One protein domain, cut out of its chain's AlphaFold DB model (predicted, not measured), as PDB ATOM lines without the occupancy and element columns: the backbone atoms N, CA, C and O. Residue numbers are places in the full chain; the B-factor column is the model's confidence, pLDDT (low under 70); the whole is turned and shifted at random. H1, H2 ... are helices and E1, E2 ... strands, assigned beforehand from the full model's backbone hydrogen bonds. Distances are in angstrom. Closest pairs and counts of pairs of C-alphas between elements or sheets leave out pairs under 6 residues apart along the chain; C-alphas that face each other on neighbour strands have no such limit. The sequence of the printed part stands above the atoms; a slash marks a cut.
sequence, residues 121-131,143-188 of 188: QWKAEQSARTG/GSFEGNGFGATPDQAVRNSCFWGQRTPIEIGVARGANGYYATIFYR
ATOM      1  N   GLN A 121     -22.304 -28.044 -33.297       96.75
ATOM      2  CA  GLN A 121     -22.653 -29.458 -33.442       96.75
ATOM      3  C   GLN A 121     -22.625 -30.204 -32.103       96.75
ATOM      4  O   GLN A 121     -23.595 -30.878 -31.759       96.75
ATOM      5  N   TRP A 122     -21.570 -30.027 -31.302       95.44
ATOM      6  CA  TRP A 122     -21.469 -30.658 -29.982       95.44
ATOM      7  C   TRP A 122     -22.624 -30.246 -29.058       95.44
ATOM      8  O   TRP A 122     -23.176 -31.074 -28.328       95.44
ATOM      9  N   LYS A 123     -23.031 -28.972 -29.109       97.19
ATOM     10  CA  LYS A 123     -24.166 -28.468 -28.325       97.19
ATOM     11  C   LYS A 123     -25.503 -29.012 -28.815       97.19
ATOM     12  O   LYS A 123     -26.301 -29.442 -27.987       97.19
ATOM     13  N   ALA A 124     -25.718 -29.084 -30.128       97.31
ATOM     14  CA  ALA A 124     -26.909 -29.707 -30.696       97.31
ATOM     15  C   ALA A 124     -27.027 -31.179 -30.254       97.31
ATOM     16  O   ALA A 124     -28.092 -31.614 -29.819       97.31
ATOM     17  N   GLU A 125     -25.923 -31.932 -30.278       96.56
ATOM     18  CA  GLU A 125     -25.858 -33.317 -29.791       96.56
ATOM     19  C   GLU A 125     -26.123 -33.429 -28.290       96.56
ATOM     20  O   GLU A 125     -26.770 -34.370 -27.833       96.56
ATOM     21  N   GLN A 126     -25.625 -32.484 -27.497       96.81
ATOM     22  CA  GLN A 126     -25.900 -32.431 -26.067       96.81
ATOM     23  C   GLN A 126     -27.386 -32.126 -25.799       96.81
ATOM     24  O   GLN A 126     -27.993 -32.818 -24.986       96.81
ATOM     25  N   SER A 127     -28.002 -31.188 -26.524       97.50
ATOM     26  CA  SER A 127     -29.450 -30.923 -26.470       97.50
ATOM     27  C   SER A 127     -30.290 -32.119 -26.915       97.50
ATOM     28  O   SER A 127     -31.304 -32.434 -26.294       97.50
ATOM     29  N   ALA A 128     -29.858 -32.837 -27.954       97.75
ATOM     30  CA  ALA A 128     -30.517 -34.055 -28.411       97.75
ATOM     31  C   ALA A 128     -30.452 -35.178 -27.366       97.75
ATOM     32  O   ALA A 128     -31.444 -35.884 -27.175       97.75
ATOM     33  N   ARG A 129     -29.316 -35.315 -26.665       96.62
ATOM     34  CA  ARG A 129     -29.127 -36.276 -25.566       96.62
ATOM     35  C   ARG A 129     -29.983 -35.950 -24.345       96.62
ATOM     36  O   ARG A 129     -30.521 -36.867 -23.734       96.62
ATOM     37  N   THR A 130     -30.115 -34.674 -23.988       97.31
ATOM     38  CA  THR A 130     -30.947 -34.246 -22.847       97.31
ATOM     39  C   THR A 130     -32.429 -34.139 -23.197       97.31
ATOM     40  O   THR A 130     -33.265 -34.087 -22.298       97.31
ATOM     41  N   GLY A 131     -32.768 -34.094 -24.487       97.19
ATOM     42  CA  GLY A 131     -34.136 -33.912 -24.957       97.19
ATOM     43  C   GLY A 131     -34.684 -32.505 -24.700       97.19
ATOM     44  O   GLY A 131     -35.894 -32.341 -24.561       97.19
ATOM     45  N   GLY A 143     -18.393 -16.763 -32.189       92.62
ATOM     46  CA  GLY A 143     -19.633 -15.992 -32.236       92.62
ATOM     47  C   GLY A 143     -19.904 -15.178 -30.971       92.62
ATOM     48  O   GLY A 143     -19.306 -15.396 -29.916       92.62
ATOM     49  N   SER A 144     -20.849 -14.246 -31.086       95.19
ATOM     50  CA  SER A 144     -21.321 -13.411 -29.969       95.19
ATOM     51  C   SER A 144     -22.702 -13.829 -29.465       95.19
ATOM     52  O   SER A 144     -23.091 -13.464 -28.356       95.19
ATOM     53  N   PHE A 145     -23.452 -14.580 -30.275       96.38
ATOM     54  CA  PHE A 145     -24.813 -15.003 -29.964       96.38
ATOM     55  C   PHE A 145     -25.013 -16.474 -30.311       96.38
ATOM     56  O   PHE A 145     -24.422 -16.996 -31.256       96.38
ATOM     57  N   GLU A 146     -25.914 -17.109 -29.574       97.06
ATOM     58  CA  GLU A 146     -26.352 -18.481 -29.785       97.06
ATOM     59  C   GLU A 146     -27.863 -18.489 -29.995       97.06
ATOM     60  O   GLU A 146     -28.610 -17.889 -29.221       97.06
ATOM     61  N   GLY A 147     -28.319 -19.156 -31.047       97.69
ATOM     62  CA  GLY A 147     -29.724 -19.482 -31.246       97.69
ATOM     63  C   GLY A 147     -29.893 -20.986 -31.197       97.69
ATOM     64  O   GLY A 147     -29.174 -21.706 -31.884       97.69
ATOM     65  N   ASN A 148     -30.854 -21.440 -30.404       98.25
ATOM     66  CA  ASN A 148     -31.220 -22.845 -30.321       98.25
ATOM     67  C   ASN A 148     -32.635 -23.025 -30.861       98.25
ATOM     68  O   ASN A 148     -33.484 -22.152 -30.675       98.25
ATOM     69  N   GLY A 149     -32.885 -24.148 -31.520       98.19
ATOM     70  CA  GLY A 149     -34.170 -24.448 -32.132       98.19
ATOM     71  C   GLY A 149     -34.499 -25.934 -32.087       98.19
ATOM     72  O   GLY A 149     -33.633 -26.784 -31.872       98.19
ATOM     73  N   PHE A 150     -35.777 -26.244 -32.280       98.69
ATOM     74  CA  PHE A 150     -36.288 -27.610 -32.315       98.69
ATOM     75  C   PHE A 150     -37.376 -27.758 -33.374       98.69
ATOM     76  O   PHE A 150     -38.150 -26.827 -33.607       98.69
ATOM     77  N   GLY A 151     -37.446 -28.922 -34.017       98.12
ATOM     78  CA  GLY A 151     -38.445 -29.210 -35.042       98.12
ATOM     79  C   GLY A 151     -38.549 -30.690 -35.396       98.12
ATOM     80  O   GLY A 151     -37.708 -31.506 -35.022       98.12
ATOM     81  N   ALA A 152     -39.583 -31.044 -36.157       97.94
ATOM     82  CA  ALA A 152     -39.784 -32.400 -36.666       97.94
ATOM     83  C   ALA A 152     -38.777 -32.768 -37.770       97.94
ATOM     84  O   ALA A 152     -38.494 -33.950 -37.978       97.94
ATOM     85  N   THR A 153     -38.202 -31.762 -38.442       97.88
ATOM     86  CA  THR A 153     -37.161 -31.899 -39.472       97.88
ATOM     87  C   THR A 153     -35.916 -31.066 -39.125       97.88
ATOM     88  O   THR A 153     -36.028 -30.117 -38.341       97.88
ATOM     89  N   PRO A 154     -34.736 -31.377 -39.706       98.12
ATOM     90  CA  PRO A 154     -33.516 -30.589 -39.502       98.12
ATOM     91  C   PRO A 154     -33.712 -29.110 -39.855       98.12
ATOM     92  O   PRO A 154     -33.426 -28.229 -39.048       98.12
ATOM     93  N   ASP A 155     -34.291 -28.844 -41.028       98.06
ATOM     94  CA  ASP A 155     -34.542 -27.487 -41.518       98.06
ATOM     95  C   ASP A 155     -35.514 -26.718 -40.629       98.06
ATOM     96  O   ASP A 155     -35.337 -25.523 -40.398       98.06
ATOM     97  N   GLN A 156     -36.546 -27.390 -40.112       98.31
ATOM     98  CA  GLN A 156     -37.482 -26.765 -39.188       98.31
ATOM     99  C   GLN A 156     -36.785 -26.384 -37.878       98.31
ATOM    100  O   GLN A 156     -37.011 -25.285 -37.379       98.31
ATOM    101  N   ALA A 157     -35.912 -27.242 -37.344       98.44
ATOM    102  CA  ALA A 157     -35.145 -26.931 -36.139       98.44
ATOM    103  C   ALA A 157     -34.243 -25.701 -36.341       98.44
ATOM    104  O   ALA A 157     -34.225 -24.804 -35.499       98.44
ATOM    105  N   VAL A 158     -33.570 -25.608 -37.491       98.50
ATOM    106  CA  VAL A 158     -32.765 -24.439 -37.881       98.50
ATOM    107  C   VAL A 158     -33.633 -23.181 -37.975       98.50
ATOM    108  O   VAL A 158     -33.328 -22.175 -37.334       98.50
ATOM    109  N   ARG A 159     -34.757 -23.242 -38.702       97.88
ATOM    110  CA  ARG A 159     -35.668 -22.098 -38.889       97.88
ATOM    111  C   ARG A 159     -36.329 -21.617 -37.600       97.88
ATOM    112  O   ARG A 159     -36.625 -20.433 -37.487       97.88
ATOM    113  N   ASN A 160     -36.536 -22.511 -36.638       98.31
ATOM    114  CA  ASN A 160     -37.117 -22.195 -35.333       98.31
ATOM    115  C   ASN A 160     -36.107 -21.584 -34.344       98.31
ATOM    116  O   ASN A 160     -36.471 -21.301 -33.205       98.31
ATOM    117  N   SER A 161     -34.844 -21.395 -34.736       98.00
ATOM    118  CA  SER A 161     -33.828 -20.811 -33.857       98.00
ATOM    119  C   SER A 161     -34.033 -19.297 -33.692       98.00
ATOM    120  O   SER A 161     -34.303 -18.602 -34.668       98.00
ATOM    121  N   CYS A 162     -33.848 -18.759 -32.477       94.50
ATOM    122  CA  CYS A 162     -34.250 -17.390 -32.082       94.50
ATOM    123  C   CYS A 162     -33.799 -16.240 -33.011       94.50
ATOM    124  O   CYS A 162     -34.485 -15.225 -33.100       94.50
ATOM    125  N   PHE A 163     -32.652 -16.378 -33.683       96.38
ATOM    126  CA  PHE A 163     -32.075 -15.351 -34.567       96.38
ATOM    127  C   PHE A 163     -32.051 -15.751 -36.044       96.38
ATOM    128  O   PHE A 163     -31.380 -15.097 -36.851       96.38
ATOM    129  N   TRP A 164     -32.757 -16.819 -36.416       97.44
ATOM    130  CA  TRP A 164     -32.785 -17.275 -37.796       97.44
ATOM    131  C   TRP A 164     -33.319 -16.173 -38.721       97.44
ATOM    132  O   TRP A 164     -34.356 -15.567 -38.460       97.44
ATOM    133  N   GLY A 165     -32.567 -15.870 -39.782       96.44
ATOM    134  CA  GLY A 165     -32.871 -14.783 -40.719       96.44
ATOM    135  C   GLY A 165     -32.597 -13.362 -40.202       96.44
ATOM    136  O   GLY A 165     -32.680 -12.421 -40.983       96.44
ATOM    137  N   GLN A 166     -32.239 -13.184 -38.925       97.75
ATOM    138  CA  GLN A 166     -31.947 -11.869 -38.333       97.75
ATOM    139  C   GLN A 166     -30.446 -11.581 -38.240       97.75
ATOM    140  O   GLN A 166     -30.023 -10.430 -38.318       97.75
ATOM    141  N   ARG A 167     -29.629 -12.623 -38.046       97.44
ATOM    142  CA  ARG A 167     -28.172 -12.525 -37.887       97.44
ATOM    143  C   ARG A 167     -27.457 -13.470 -38.840       97.44
ATOM    144  O   ARG A 167     -28.019 -14.482 -39.249       97.44
ATOM    145  N   THR A 168     -26.197 -13.167 -39.154       97.25
ATOM    146  CA  THR A 168     -25.353 -14.024 -39.997       97.25
ATOM    147  C   THR A 168     -24.869 -15.247 -39.210       97.25
ATOM    148  O   THR A 168     -24.137 -15.062 -38.229       97.25
ATOM    149  N   PRO A 169     -25.234 -16.478 -39.618       97.38
ATOM    150  CA  PRO A 169     -24.702 -17.693 -39.014       97.38
ATOM    151  C   PRO A 169     -23.195 -17.817 -39.269       97.38
ATOM    152  O   PRO A 169     -22.717 -17.522 -40.364       97.38
ATOM    153  N   ILE A 170     -22.457 -18.263 -38.259       96.69
ATOM    154  CA  ILE A 170     -21.034 -18.625 -38.342       96.69
ATOM    155  C   ILE A 170     -20.900 -20.144 -38.381       96.69
ATOM    156  O   ILE A 170     -20.136 -20.683 -39.175       96.69
ATOM    157  N   GLU A 171     -21.665 -20.825 -37.530       96.38
ATOM    158  CA  GLU A 171     -21.636 -22.272 -37.380       96.38
ATOM    159  C   GLU A 171     -23.051 -22.775 -37.105       96.38
ATOM    160  O   GLU A 171     -23.802 -22.142 -36.361       96.38
ATOM    161  N   ILE A 172     -23.416 -23.901 -37.714       97.50
ATOM    162  CA  ILE A 172     -24.714 -24.549 -37.544       97.50
ATOM    163  C   ILE A 172     -24.451 -26.004 -37.176       97.50
ATOM    164  O   ILE A 172     -23.770 -26.718 -37.910       97.50
ATOM    165  N   GLY A 173     -25.022 -26.430 -36.058       97.31
ATOM    166  CA  GLY A 173     -25.073 -27.815 -35.625       97.31
ATOM    167  C   GLY A 173     -26.510 -28.306 -35.591       97.31
ATOM    168  O   GLY A 173     -27.398 -27.590 -35.127       97.31
ATOM    169  N   VAL A 174     -26.743 -29.530 -36.061       98.25
ATOM    170  CA  VAL A 174     -28.052 -30.186 -35.969       98.25
ATOM    171  C   VAL A 174     -27.862 -31.633 -35.541       98.25
ATOM    172  O   VAL A 174     -27.035 -32.361 -36.089       98.25
ATOM    173  N   ALA A 175     -28.664 -32.072 -34.578       97.88
ATOM    174  CA  ALA A 175     -28.647 -33.442 -34.092       97.88
ATOM    175  C   ALA A 175     -30.063 -34.000 -33.956       97.88
ATOM    176  O   ALA A 175     -31.009 -33.298 -33.589       97.88
ATOM    177  N   ARG A 176     -30.213 -35.295 -34.244       98.25
ATOM    178  CA  ARG A 176     -31.461 -36.024 -34.007       98.25
ATOM    179  C   ARG A 176     -31.503 -36.492 -32.553       98.25
ATOM    180  O   ARG A 176     -30.621 -37.227 -32.125       98.25
ATOM    181  N   GLY A 177     -32.542 -36.105 -31.821       97.38
ATOM    182  CA  GLY A 177     -32.891 -36.677 -30.518       97.38
ATOM    183  C   GLY A 177     -34.168 -37.519 -30.593       97.38
ATOM    184  O   GLY A 177     -34.777 -37.664 -31.657       97.38
ATOM    185  N   ALA A 178     -34.600 -38.050 -29.447       96.38
ATOM    186  CA  ALA A 178     -35.782 -38.916 -29.365       96.38
ATOM    187  C   ALA A 178     -37.073 -38.222 -29.841       96.38
ATOM    188  O   ALA A 178     -37.894 -38.834 -30.518       96.38
ATOM    189  N   ASN A 179     -37.214 -36.925 -29.548       96.06
ATOM    190  CA  ASN A 179     -38.446 -36.171 -29.808       96.06
ATOM    191  C   ASN A 179     -38.447 -35.412 -31.146       96.06
ATOM    192  O   ASN A 179     -39.480 -34.892 -31.550       96.06
ATOM    193  N   GLY A 180     -37.306 -35.312 -31.835       97.75
ATOM    194  CA  GLY A 180     -37.167 -34.479 -33.030       97.75
ATOM    195  C   GLY A 180     -35.721 -34.075 -33.293       97.75
ATOM    196  O   GLY A 180     -34.788 -34.715 -32.807       97.75
ATOM    197  N   TYR A 181     -35.532 -33.019 -34.073       98.62
ATOM    198  CA  TYR A 181     -34.223 -32.438 -34.356       98.62
ATOM    199  C   TYR A 181     -33.979 -31.220 -33.479       98.62
ATOM    200  O   TYR A 181     -34.871 -30.395 -33.288       98.62
ATOM    201  N   TYR A 182     -32.754 -31.113 -32.984       98.50
ATOM    202  CA  TYR A 182     -32.258 -30.015 -32.170       98.50
ATOM    203  C   TYR A 182     -31.199 -29.289 -32.982       98.50
ATOM    204  O   TYR A 182     -30.299 -29.932 -33.523       98.50
ATOM    205  N   ALA A 183     -31.322 -27.973 -33.084       98.56
ATOM    206  CA  ALA A 183     -30.365 -27.129 -33.772       98.56
ATOM    207  C   ALA A 183     -29.726 -26.157 -32.784       98.56
ATOM    208  O   ALA A 183     -30.412 -25.584 -31.936       98.56
ATOM    209  N   THR A 184     -28.426 -25.945 -32.944       98.25
ATOM    210  CA  THR A 184     -27.680 -24.859 -32.312       98.25
ATOM    211  C   THR A 184     -26.967 -24.090 -33.410       98.25
ATOM    212  O   THR A 184     -26.377 -24.678 -34.313       98.25
ATOM    213  N   ILE A 185     -27.040 -22.765 -33.359       97.94
ATOM    214  CA  ILE A 185     -26.451 -21.875 -34.354       97.94
ATOM    215  C   ILE A 185     -25.689 -20.779 -33.626       97.94
ATOM    216  O   ILE A 185     -26.245 -20.098 -32.761       97.94
ATOM    217  N   PHE A 186     -24.432 -20.584 -33.999       97.62
ATOM    218  CA  PHE A 186     -23.639 -19.447 -33.552       97.62
ATOM    219  C   PHE A 186     -23.726 -18.324 -34.573       97.62
ATOM    220  O   PHE A 186     -23.675 -18.564 -35.780       97.62
ATOM    221  N   TYR A 187     -23.842 -17.092 -34.091       97.75
ATOM    222  CA  TYR A 187     -24.005 -15.905 -34.923       97.75
ATOM    223  C   TYR A 187     -22.962 -14.835 -34.598       97.75
ATOM    224  O   TYR A 187     -22.435 -14.779 -33.480       97.75
ATOM    225  N   ARG A 188     -22.715 -13.962 -35.582       93.69
ATOM    226  CA  ARG A 188     -21.942 -12.724 -35.393       93.69
ATOM    227  C   ARG A 188     -22.695 -11.699 -34.541       93.69
ATOM    228  O   ARG A 188     -23.938 -11.562 -34.681       93.69
TER     229      ARG A 188
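What this domain is: This is residues 121 to 131 and 143 to 188 of the 188 residues of an uncharacterized protein of Planctomycetes bacterium (UniProt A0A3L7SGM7). A twisted sheet of three long strands forms the middle of a small elongated slab, with helix H1 over one face and the short helix H2 over the other. The hairpin E2 and E3 makes two of the strands, and E1 runs along the other side of E3. The printed part has 57 residues, with two named helices and three named strands in the order H1, E1, H2, E2, E3; the sheet order is E1, E3, E2, all antiparallel, and the class is mixed, helices and strands. The whole is compact, with a radius of gyration of the C-alphas of 10.1 A, and its C-alphas span 30 by 19 by 12 A.

How they stand to each other: H1, residues 121 to 130, is on the sheet formed by E1, residues 145 to 151, E3, residues 180 to 187, and E2, residues 169 to 177. Its height over the sheet is 6.8 A. It lies over E2 and only just over E3, where 3 of its C-alphas fall, and runs slantwise to the strands, only just, at 31 degrees to E2 on the local plane. H1 touches E2, the closest C-alphas being those of Gln 121 and Gly 173, 3.6 A apart. E1 and E3 are antiparallel neighbours at 162 degrees between directions, with N 147 and O 185 within hydrogen-bond range at 2.9 A. H2, residues 154 to 159, is on the opposite face from H1, so that the domain has three layers, helices on both faces of a sheet. The height of H2 over the sheet is 6.3 A. It touches E1, the closest C-alphas being those of Phe 150 and Ala 157, 4.0 A apart. H1 and H2 are apart. E1, H2 and E2 form a split strand-helix-strand unit, two strands running the same way with E3 between them, and its crossover is right-handed. E2 and E3, a hairpin, are antiparallel at 164 degrees, with N 173 and O 184 within range at 2.8 A. In H1 and H2 every O i to N i+4 pair is within hydrogen-bond range.

Where its parts are: H1 begins at C-alpha 121, (-22.653, -29.458, -33.442), and is 14.3 A long. E1 measures 20.3 A from C-alpha 145, (-24.813, -15.003, -29.964), to C-alpha 151. H2 measures 8.8 A, E2 22.4 A and E3 22.8 A, ending at C-alpha 187, (-24.005, -15.905, -34.923).

The domain as a whole: The two C-alphas farthest apart, those of Ala 178 and Arg 188, are 30.2 A apart. Residues 132 to 142 are not printed, and C-alphas 131 and 143 are 24.2 A apart across this cut. Of the links printed whole, E1 to H2 and E2 to E3 are tight, H2 to E2 is short, and none is long. The mean pLDDT of the printed part is 97.3, and no printed residue is under 70.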